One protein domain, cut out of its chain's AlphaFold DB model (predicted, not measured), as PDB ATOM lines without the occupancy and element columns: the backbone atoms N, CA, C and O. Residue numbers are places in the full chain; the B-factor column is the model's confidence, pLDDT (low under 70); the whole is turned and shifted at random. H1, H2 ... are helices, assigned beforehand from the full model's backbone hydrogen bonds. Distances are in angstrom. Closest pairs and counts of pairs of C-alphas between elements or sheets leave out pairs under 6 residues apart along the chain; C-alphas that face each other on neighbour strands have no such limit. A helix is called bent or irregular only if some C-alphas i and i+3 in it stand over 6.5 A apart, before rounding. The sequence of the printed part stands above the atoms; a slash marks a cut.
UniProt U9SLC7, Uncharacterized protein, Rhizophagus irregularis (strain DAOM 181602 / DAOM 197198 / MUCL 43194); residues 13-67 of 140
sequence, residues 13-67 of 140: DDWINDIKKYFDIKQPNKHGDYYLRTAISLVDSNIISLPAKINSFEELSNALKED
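What this domain is: This is residues 13 to 67 of the 140 residues of an uncharacterized protein of Rhizophagus irregularis (strain DAOM 181602 / DAOM 197198 / MUCL 43194) (UniProt U9SLC7). Three short helices, their centres set in a triangle, make a small elongated body: H1, the longest, crosses H2 at a steep angle, and H3 runs much the same way as H2. A wide loop of residues 42 to 56 joins H2 to H3 and folds back from the last residue of H2 to the first of H3, near Leu 36 of H2. The printed part has 55 residues with three named helices, in the order H1, H2, H3 along the chain, and no named strand; the class is all helix, with 33 residues in the helices. The whole is compact, with a radius of gyration of the C-alphas of 11.2 A, and its C-alphas span 31 by 20 by 19 A.

Where its parts are: The longest helix, H1, holds residues 13 to 26 and measures 19.8 A from first to last C-alpha. It begins at C-alpha 13, at (133.476, 164.777, 189.243), and ends at C-alpha 26, at (138.097, 179.958, 177.379). H2 holds residues 33 to 41 and is 12.4 A long. H3 holds residues 57 to 66 and is 14.1 A long, ending at C-alpha 66, at (130.853, 164.253, 201.858).

How they stand to each other: H1 touches H2, and their closest C-alphas, those of Ile 19 and Ala 39, are 7.0 A apart. These two helices run opposite ways at a steep tilt of 56 degrees. H1 only just touches H3, with 3 pairs of C-alphas within 8 A, and does so with residues 13 to 16 alone; the closest C-alphas, those of Asp 13 and Ser 61, are 6.1 A apart. H1 and H3 run opposite ways at a shallow tilt of 34 degrees, only just short of steep. H2 and H3 are close but not clearly touching, with the closest C-alphas, those of Leu 36 and Phe 57, 6.4 A apart. They run the same way at a shallow tilt of 22 degrees. In H1, H2 and H3 every O i to N i+4 pair is within hydrogen-bond range.

The domain as a whole: The two C-alphas farthest apart, those of Asn 29 and Asp 67, are 32.6 A apart, while the first and last printed C-alphas, of Asp 13 and Asp 67, are 13.8 A apart. The printed part has no cut. The link from H1 to H2, of 6 residues, is short; the link from H2 to H3, of 15 residues, is long, and its C-alphas lie 7 to 16 A from the mean of the C-alphas. The mean pLDDT of the printed part is 88.1, and residues 30 to 32, in the link from H1 to H2, are under 70.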
ATOM      1  N   ASP A  13     132.417 164.998 190.243       91.19
ATOM      2  CA  ASP A  13     133.476 164.777 189.243       91.19
ATOM      3  C   ASP A  13     133.073 165.239 187.837       91.19
ATOM      4  O   ASP A  13     133.898 165.798 187.114       91.19
ATOM      5  N   ASP A  14     131.811 165.035 187.451       89.56
ATOM      6  CA  ASP A  14     131.310 165.443 186.136       89.56
ATOM      7  C   ASP A  14     131.291 166.969 186.036       89.56
ATOM      8  O   ASP A  14     131.807 167.542 185.078       89.56
ATOM      9  N   TRP A  15     130.790 167.634 187.081       92.56
ATOM     10  CA  TRP A  15     130.780 169.092 187.159       92.56
ATOM     11  C   TRP A  15     132.200 169.686 187.168       92.56
ATOM     12  O   TRP A  15     132.474 170.641 186.439       92.56
ATOM     13  N   ILE A  16     133.138 169.092 187.917       92.44
ATOM     14  CA  ILE A  16     134.554 169.501 187.903       92.44
ATOM     15  C   ILE A  16     135.166 169.326 186.506       92.44
ATOM     16  O   ILE A  16     135.928 170.186 186.055       92.44
ATOM     17  N   ASN A  17     134.851 168.237 185.802       89.94
ATOM     18  CA  ASN A  17     135.345 168.004 184.446       89.94
ATOM     19  C   ASN A  17     134.788 169.021 183.443       89.94
ATOM     20  O   ASN A  17     135.535 169.496 182.584       89.94
ATOM     21  N   ASP A  18     133.516 169.394 183.567       89.62
ATOM     22  CA  ASP A  18     132.911 170.445 182.746       89.62
ATOM     23  C   ASP A  18     133.557 171.812 183.009       89.62
ATOM     24  O   ASP A  18     133.831 172.561 182.067       89.62
ATOM     25  N   ILE A  19     133.894 172.104 184.269       89.38
ATOM     26  CA  ILE A  19     134.664 173.293 184.645       89.38
ATOM     27  C   ILE A  19     136.046 173.304 183.993       89.38
ATOM     28  O   ILE A  19     136.419 174.308 183.381       89.38
ATOM     29  N   LYS A  20     136.799 172.204 184.104       87.75
ATOM     30  CA  LYS A  20     138.138 172.087 183.505       87.75
ATOM     31  C   LYS A  20     138.075 172.339 181.999       87.75
ATOM     32  O   LYS A  20     138.730 173.254 181.512       87.75
ATOM     33  N   LYS A  21     137.179 171.637 181.295       88.56
ATOM     34  CA  LYS A  21     136.970 171.805 179.846       88.56
ATOM     35  C   LYS A  21     136.610 173.238 179.467       88.56
ATOM     36  O   LYS A  21     137.118 173.759 178.476       88.56
ATOM     37  N   TYR A  22     135.723 173.886 180.224       87.31
ATOM     38  CA  TYR A  22     135.371 175.278 179.960       87.31
ATOM     39  C   TYR A  22     136.597 176.187 180.051       87.31
ATOM     40  O   TYR A  22     136.796 177.027 179.169       87.31
ATOM     41  N   PHE A  23     137.408 176.034 181.099       83.12
ATOM     42  CA  PHE A  23     138.583 176.872 181.301       83.12
ATOM     43  C   PHE A  23     139.685 176.598 180.282       83.12
ATOM     44  O   PHE A  23     140.242 177.562 179.761       83.12
ATOM     45  N   ASP A  24     139.902 175.339 179.906       83.25
ATOM     46  CA  ASP A  24     140.835 174.972 178.837       83.25
ATOM     47  C   ASP A  24     140.466 175.657 177.510       83.25
ATOM     48  O   ASP A  24     141.333 176.159 176.797       83.25
ATOM     49  N   ILE A  25     139.167 175.756 177.198       82.81
ATOM     50  CA  ILE A  25     138.676 176.415 175.977       82.81
ATOM     51  C   ILE A  25     138.733 177.946 176.085       82.81
ATOM     52  O   ILE A  25     139.036 178.633 175.110       82.81
ATOM     53  N   LYS A  26     138.344 178.511 177.235       80.38
ATOM     54  CA  LYS A  26     138.097 179.958 177.379       80.38
ATOM     55  C   LYS A  26     139.284 180.748 177.897       80.38
ATOM     56  O   LYS A  26     139.339 181.954 177.668       80.38
ATOM     57  N   GLN A  27     140.191 180.109 178.622       73.75
ATOM     58  CA  GLN A  27     141.335 180.757 179.252       73.75
ATOM     59  C   GLN A  27     142.596 179.895 179.105       73.75
ATOM     60  O   GLN A  27     143.261 179.648 180.104       73.75
ATOM     61  N   PRO A  28     142.984 179.503 177.873       72.50
ATOM     62  CA  PRO A  28     144.087 178.565 177.638       72.50
ATOM     63  C   PRO A  28     145.433 179.029 178.218       72.50
ATOM     64  O   PRO A  28     146.304 178.206 178.452       72.50
ATOM     65  N   ASN A  29     145.589 180.334 178.475       72.31
ATOM     66  CA  ASN A  29     146.807 180.942 179.015       72.31
ATOM     67  C   ASN A  29     146.815 181.064 180.551       72.31
ATOM     68  O   ASN A  29     147.764 181.608 181.116       72.31
ATOM     69  N   LYS A  30     145.747 180.642 181.241       68.81
ATOM     70  CA  LYS A  30     145.718 180.561 182.706       68.81
ATOM     71  C   LYS A  30     145.994 179.125 183.123       68.81
ATOM     72  O   LYS A  30     145.505 178.190 182.510       68.81
ATOM     73  N   HIS A  31     146.776 178.936 184.176       67.00
ATOM     74  CA  HIS A  31     147.116 177.607 184.674       67.00
ATOM     75  C   HIS A  31     147.183 177.612 186.203       67.00
ATOM     76  O   HIS A  31     147.227 178.667 186.838       67.00
ATOM     77  N   GLY A  32     147.214 176.420 186.795       69.25
ATOM     78  CA  GLY A  32     147.441 176.237 188.227       69.25
ATOM     79  C   GLY A  32     146.216 176.533 189.098       69.25
ATOM     80  O   GLY A  32     145.094 176.156 188.760       69.25
ATOM     81  N   ASP A  33     146.445 177.185 190.242       77.00
ATOM     82  CA  ASP A  33     145.454 177.360 191.319       77.00
ATOM     83  C   ASP A  33     144.193 178.129 190.886       77.00
ATOM     84  O   ASP A  33     143.124 177.947 191.473       77.00
ATOM     85  N   TYR A  34     144.299 178.940 189.827       83.62
ATOM     86  CA  TYR A  34     143.235 179.833 189.381       83.62
ATOM     87  C   TYR A  34     141.942 179.072 189.056       83.62
ATOM     88  O   TYR A  34     140.843 179.512 189.409       83.62
ATOM     89  N   TYR A  35     142.060 177.906 188.416       86.69
ATOM     90  CA  TYR A  35     140.908 177.074 188.069       86.69
ATOM     91  C   TYR A  35     140.245 176.476 189.299       86.69
ATOM     92  O   TYR A  35     139.019 176.455 189.380       86.69
ATOM     93  N   LEU A  36     141.047 176.051 190.273       90.81
ATOM     94  CA  LEU A  36     140.534 175.520 191.525       90.81
ATOM     95  C   LEU A  36     139.817 176.610 192.329       90.81
ATOM     96  O   LEU A  36     138.684 176.398 192.751       90.81
ATOM     97  N   ARG A  37     140.424 177.795 192.484       89.75
ATOM     98  CA  ARG A  37     139.788 178.930 193.176       89.75
ATOM     99  C   ARG A  37     138.471 179.333 192.524       89.75
ATOM    100  O   ARG A  37     137.507 179.625 193.225       89.75
ATOM    101  N   THR A  38     138.425 179.324 191.192       89.50
ATOM    102  CA  THR A  38     137.192 179.643 190.464       89.50
ATOM    103  C   THR A  38     136.145 178.539 190.606       89.50
ATOM    104  O   THR A  38     134.965 178.835 190.729       89.50
ATOM    105  N   ALA A  39     136.545 177.266 190.636       91.62
ATOM    106  CA  ALA A  39     135.617 176.177 190.929       91.62
ATOM    107  C   ALA A  39     135.027 176.316 192.341       91.62
ATOM    108  O   ALA A  39     133.814 176.253 192.498       91.62
ATOM    109  N   ILE A  40     135.858 176.597 193.350       93.88
ATOM    110  CA  ILE A  40     135.411 176.813 194.735       93.88
ATOM    111  C   ILE A  40     134.398 177.966 194.814       93.88
ATOM    112  O   ILE A  40     133.372 177.823 195.470       93.88
ATOM    113  N   SER A  41     134.626 179.084 194.113       92.19
ATOM    114  CA  SER A  41     133.693 180.225 194.122       92.19
ATOM    115  C   SER A  41     132.373 179.976 193.379       92.19
ATOM    116  O   SER A  41     131.417 180.732 193.557       92.19
ATOM    117  N   LEU A  42     132.308 178.933 192.547       93.88
ATOM    118  CA  LEU A  42     131.097 178.506 191.845       93.88
ATOM    119  C   LEU A  42     130.258 177.503 192.648       93.88
ATOM    120  O   LEU A  42     129.157 177.164 192.212       93.88
ATOM    121  N   VAL A  43     130.739 177.037 193.799       93.56
ATOM    122  CA  VAL A  43     129.932 176.242 194.730       93.56
ATOM    123  C   VAL A  43     128.946 177.164 195.442       93.56
ATOM    124  O   VAL A  43     129.328 178.222 195.944       93.56
ATOM    125  N   ASP A  44     127.664 176.793 195.468       91.44
ATOM    126  CA  ASP A  44     126.659 177.576 196.184       91.44
ATOM    127  C   ASP A  44     126.843 177.429 197.700       91.44
ATOM    128  O   ASP A  44     126.382 176.467 198.318       91.44
ATOM    129  N   SER A  45     127.514 178.411 198.304       88.81
ATOM    130  CA  SER A  45     127.822 178.432 199.735       88.81
ATOM    131  C   SER A  45     126.591 178.547 200.640       88.81
ATOM    132  O   SER A  45     126.724 178.389 201.850       88.81
ATOM    133  N   ASN A  46     125.404 178.844 200.095       87.88
ATOM    134  CA  ASN A  46     124.163 178.815 200.877       87.88
ATOM    135  C   ASN A  46     123.637 177.388 201.071       87.88
ATOM    136  O   ASN A  46     122.837 177.152 201.974       87.88
ATOM    137  N   ILE A  47     124.045 176.462 200.200       86.06
ATOM    138  CA  ILE A  47     123.572 175.075 200.176       86.06
ATOM    139  C   ILE A  47     124.664 174.135 200.693       86.06
ATOM    140  O   ILE A  47     124.360 173.182 201.404       86.06
ATOM    141  N   ILE A  48     125.925 174.410 200.352       91.25
ATOM    142  CA  ILE A  48     127.050 173.502 200.581       91.25
ATOM    143  C   ILE A  48     128.100 174.179 201.450       91.25
ATOM    144  O   ILE A  48     128.583 175.271 201.142       91.25
ATOM    145  N   SER A  49     128.503 173.483 202.510       90.06
ATOM    146  CA  SER A  49     129.579 173.928 203.390       90.06
ATOM    147  C   SER A  49     130.892 173.264 202.993       90.06
ATOM    148  O   SER A  49     131.065 172.061 203.166       90.06
ATOM    149  N   LEU A  50     131.844 174.055 202.501       92.44
ATOM    150  CA  LEU A  50     133.190 173.579 202.182       92.44
ATOM    151  C   LEU A  50     134.149 173.749 203.373       92.44
ATOM    152  O   LEU A  50     134.013 174.707 204.140       92.44
ATOM    153  N   PRO A  51     135.158 172.872 203.525       91.25
ATOM    154  CA  PRO A  51     136.235 173.081 204.484       91.25
ATOM    155  C   PRO A  51     137.043 174.345 204.151       91.25
ATOM    156  O   PRO A  51     137.158 174.754 202.998       91.25
ATOM    157  N   ALA A  52     137.663 174.939 205.175       86.25
ATOM    158  CA  ALA A  52     138.379 176.212 205.055       86.25
ATOM    159  C   ALA A  52     139.576 176.181 204.085       86.25
ATOM    160  O   ALA A  52     140.008 177.229 203.604       86.25
ATOM    161  N   LYS A  53     140.132 174.996 203.805       91.50
ATOM    162  CA  LYS A  53     141.274 174.822 202.907       91.50
ATOM    163  C   LYS A  53     141.026 173.653 201.959       91.50
ATOM    164  O   LYS A  53     140.832 172.531 202.412       91.50
ATOM    165  N   ILE A  54     141.081 173.944 200.661       94.50
ATOM    166  CA  ILE A  54     141.005 172.985 199.554       94.50
ATOM    167  C   ILE A  54     142.138 173.328 198.586       94.50
ATOM    168  O   ILE A  54     142.177 174.435 198.048       94.50
ATOM    169  N   ASN A  55     143.067 172.397 198.379       92.56
ATOM    170  CA  ASN A  55     144.296 172.613 197.601       92.56
ATOM    171  C   ASN A  55     144.303 171.873 196.262       92.56
ATOM    172  O   ASN A  55     145.182 172.108 195.434       92.56
ATOM    173  N   SER A  56     143.337 170.984 196.034       93.00
ATOM    174  CA  SER A  56     143.241 170.210 194.801       93.00
ATOM    175  C   SER A  56     141.788 169.992 194.377       93.00
ATOM    176  O   SER A  56     140.853 170.092 195.171       93.00
ATOM    177  N   PHE A  57     141.591 169.662 193.099       92.69
ATOM    178  CA  PHE A  57     140.281 169.236 192.599       92.69
ATOM    179  C   PHE A  57     139.811 167.920 193.226       92.69
ATOM    180  O   PHE A  57     138.610 167.687 193.307       92.69
ATOM    181  N   GLU A  58     140.741 167.068 193.655       94.06
ATOM    182  CA  GLU A  58     140.424 165.832 194.367       94.06
ATOM    183  C   GLU A  58     139.864 166.139 195.759       94.06
ATOM    184  O   GLU A  58     138.795 165.643 196.106       94.06
ATOM    185  N   GLU A  59     140.513 167.039 196.508       95.75
ATOM    186  CA  GLU A  59     140.002 167.537 197.792       95.75
ATOM    187  C   GLU A  59     138.629 168.203 197.627       95.75
ATOM    188  O   GLU A  59     137.727 167.943 198.421       95.75
ATOM    189  N   LEU A  60     138.434 169.001 196.567       95.69
ATOM    190  CA  LEU A  60     137.132 169.596 196.257       95.69
ATOM    191  C   LEU A  60     136.075 168.520 195.981       95.69
ATOM    192  O   LEU A  60     134.991 168.571 196.551       95.69
ATOM    193  N   SER A  61     136.382 167.544 195.123       94.19
ATOM    194  CA  SER A  61     135.458 166.452 194.795       94.19
ATOM    195  C   SER A  61     135.058 165.665 196.040       94.19
ATOM    196  O   SER A  61     133.873 165.412 196.251       94.19
ATOM    197  N   ASN A  62     136.026 165.329 196.894       94.31
ATOM    198  CA  ASN A  62     135.774 164.599 198.131       94.31
ATOM    199  C   ASN A  62     134.903 165.416 199.093       94.31
ATOM    200  O   ASN A  62     133.889 164.898 199.551       94.31
ATOM    201  N   ALA A  63     135.202 166.703 199.292       95.00
ATOM    202  CA  ALA A  63     134.374 167.587 200.117       95.00
ATOM    203  C   ALA A  63     132.926 167.678 199.600       95.00
ATOM    204  O   ALA A  63     131.975 167.574 200.371       95.00
ATOM    205  N   LEU A  64     132.737 167.801 198.282       94.75
ATOM    206  CA  LEU A  64     131.404 167.817 197.671       94.75
ATOM    207  C   LEU A  64     130.677 166.468 197.796       94.75
ATOM    208  O   LEU A  64     129.450 166.446 197.870       94.75
ATOM    209  N   LYS A  65     131.403 165.342 197.813       92.12
ATOM    210  CA  LYS A  65     130.838 163.993 198.014       92.12
ATOM    211  C   LYS A  65     130.488 163.701 199.476       92.12
ATOM    212  O   LYS A  65     129.627 162.855 199.723       92.12
ATOM    213  N   GLU A  66     131.148 164.357 200.424       92.62
ATOM    214  CA  GLU A  66     130.853 164.253 201.858       92.62
ATOM    215  C   GLU A  66     129.610 165.063 202.261       92.62
ATOM    216  O   GLU A  66     128.943 164.717 203.237       92.62
ATOM    217  N   ASP A  67     129.250 166.089 201.486       92.75
ATOM    218  CA  ASP A  67     128.061 166.904 201.730       92.75
ATOM    219  C   ASP A  67     126.742 166.103 201.616       92.75
ATOM    220  O   ASP A  67     126.568 165.196 200.788       92.75
TER     221      ASP A  67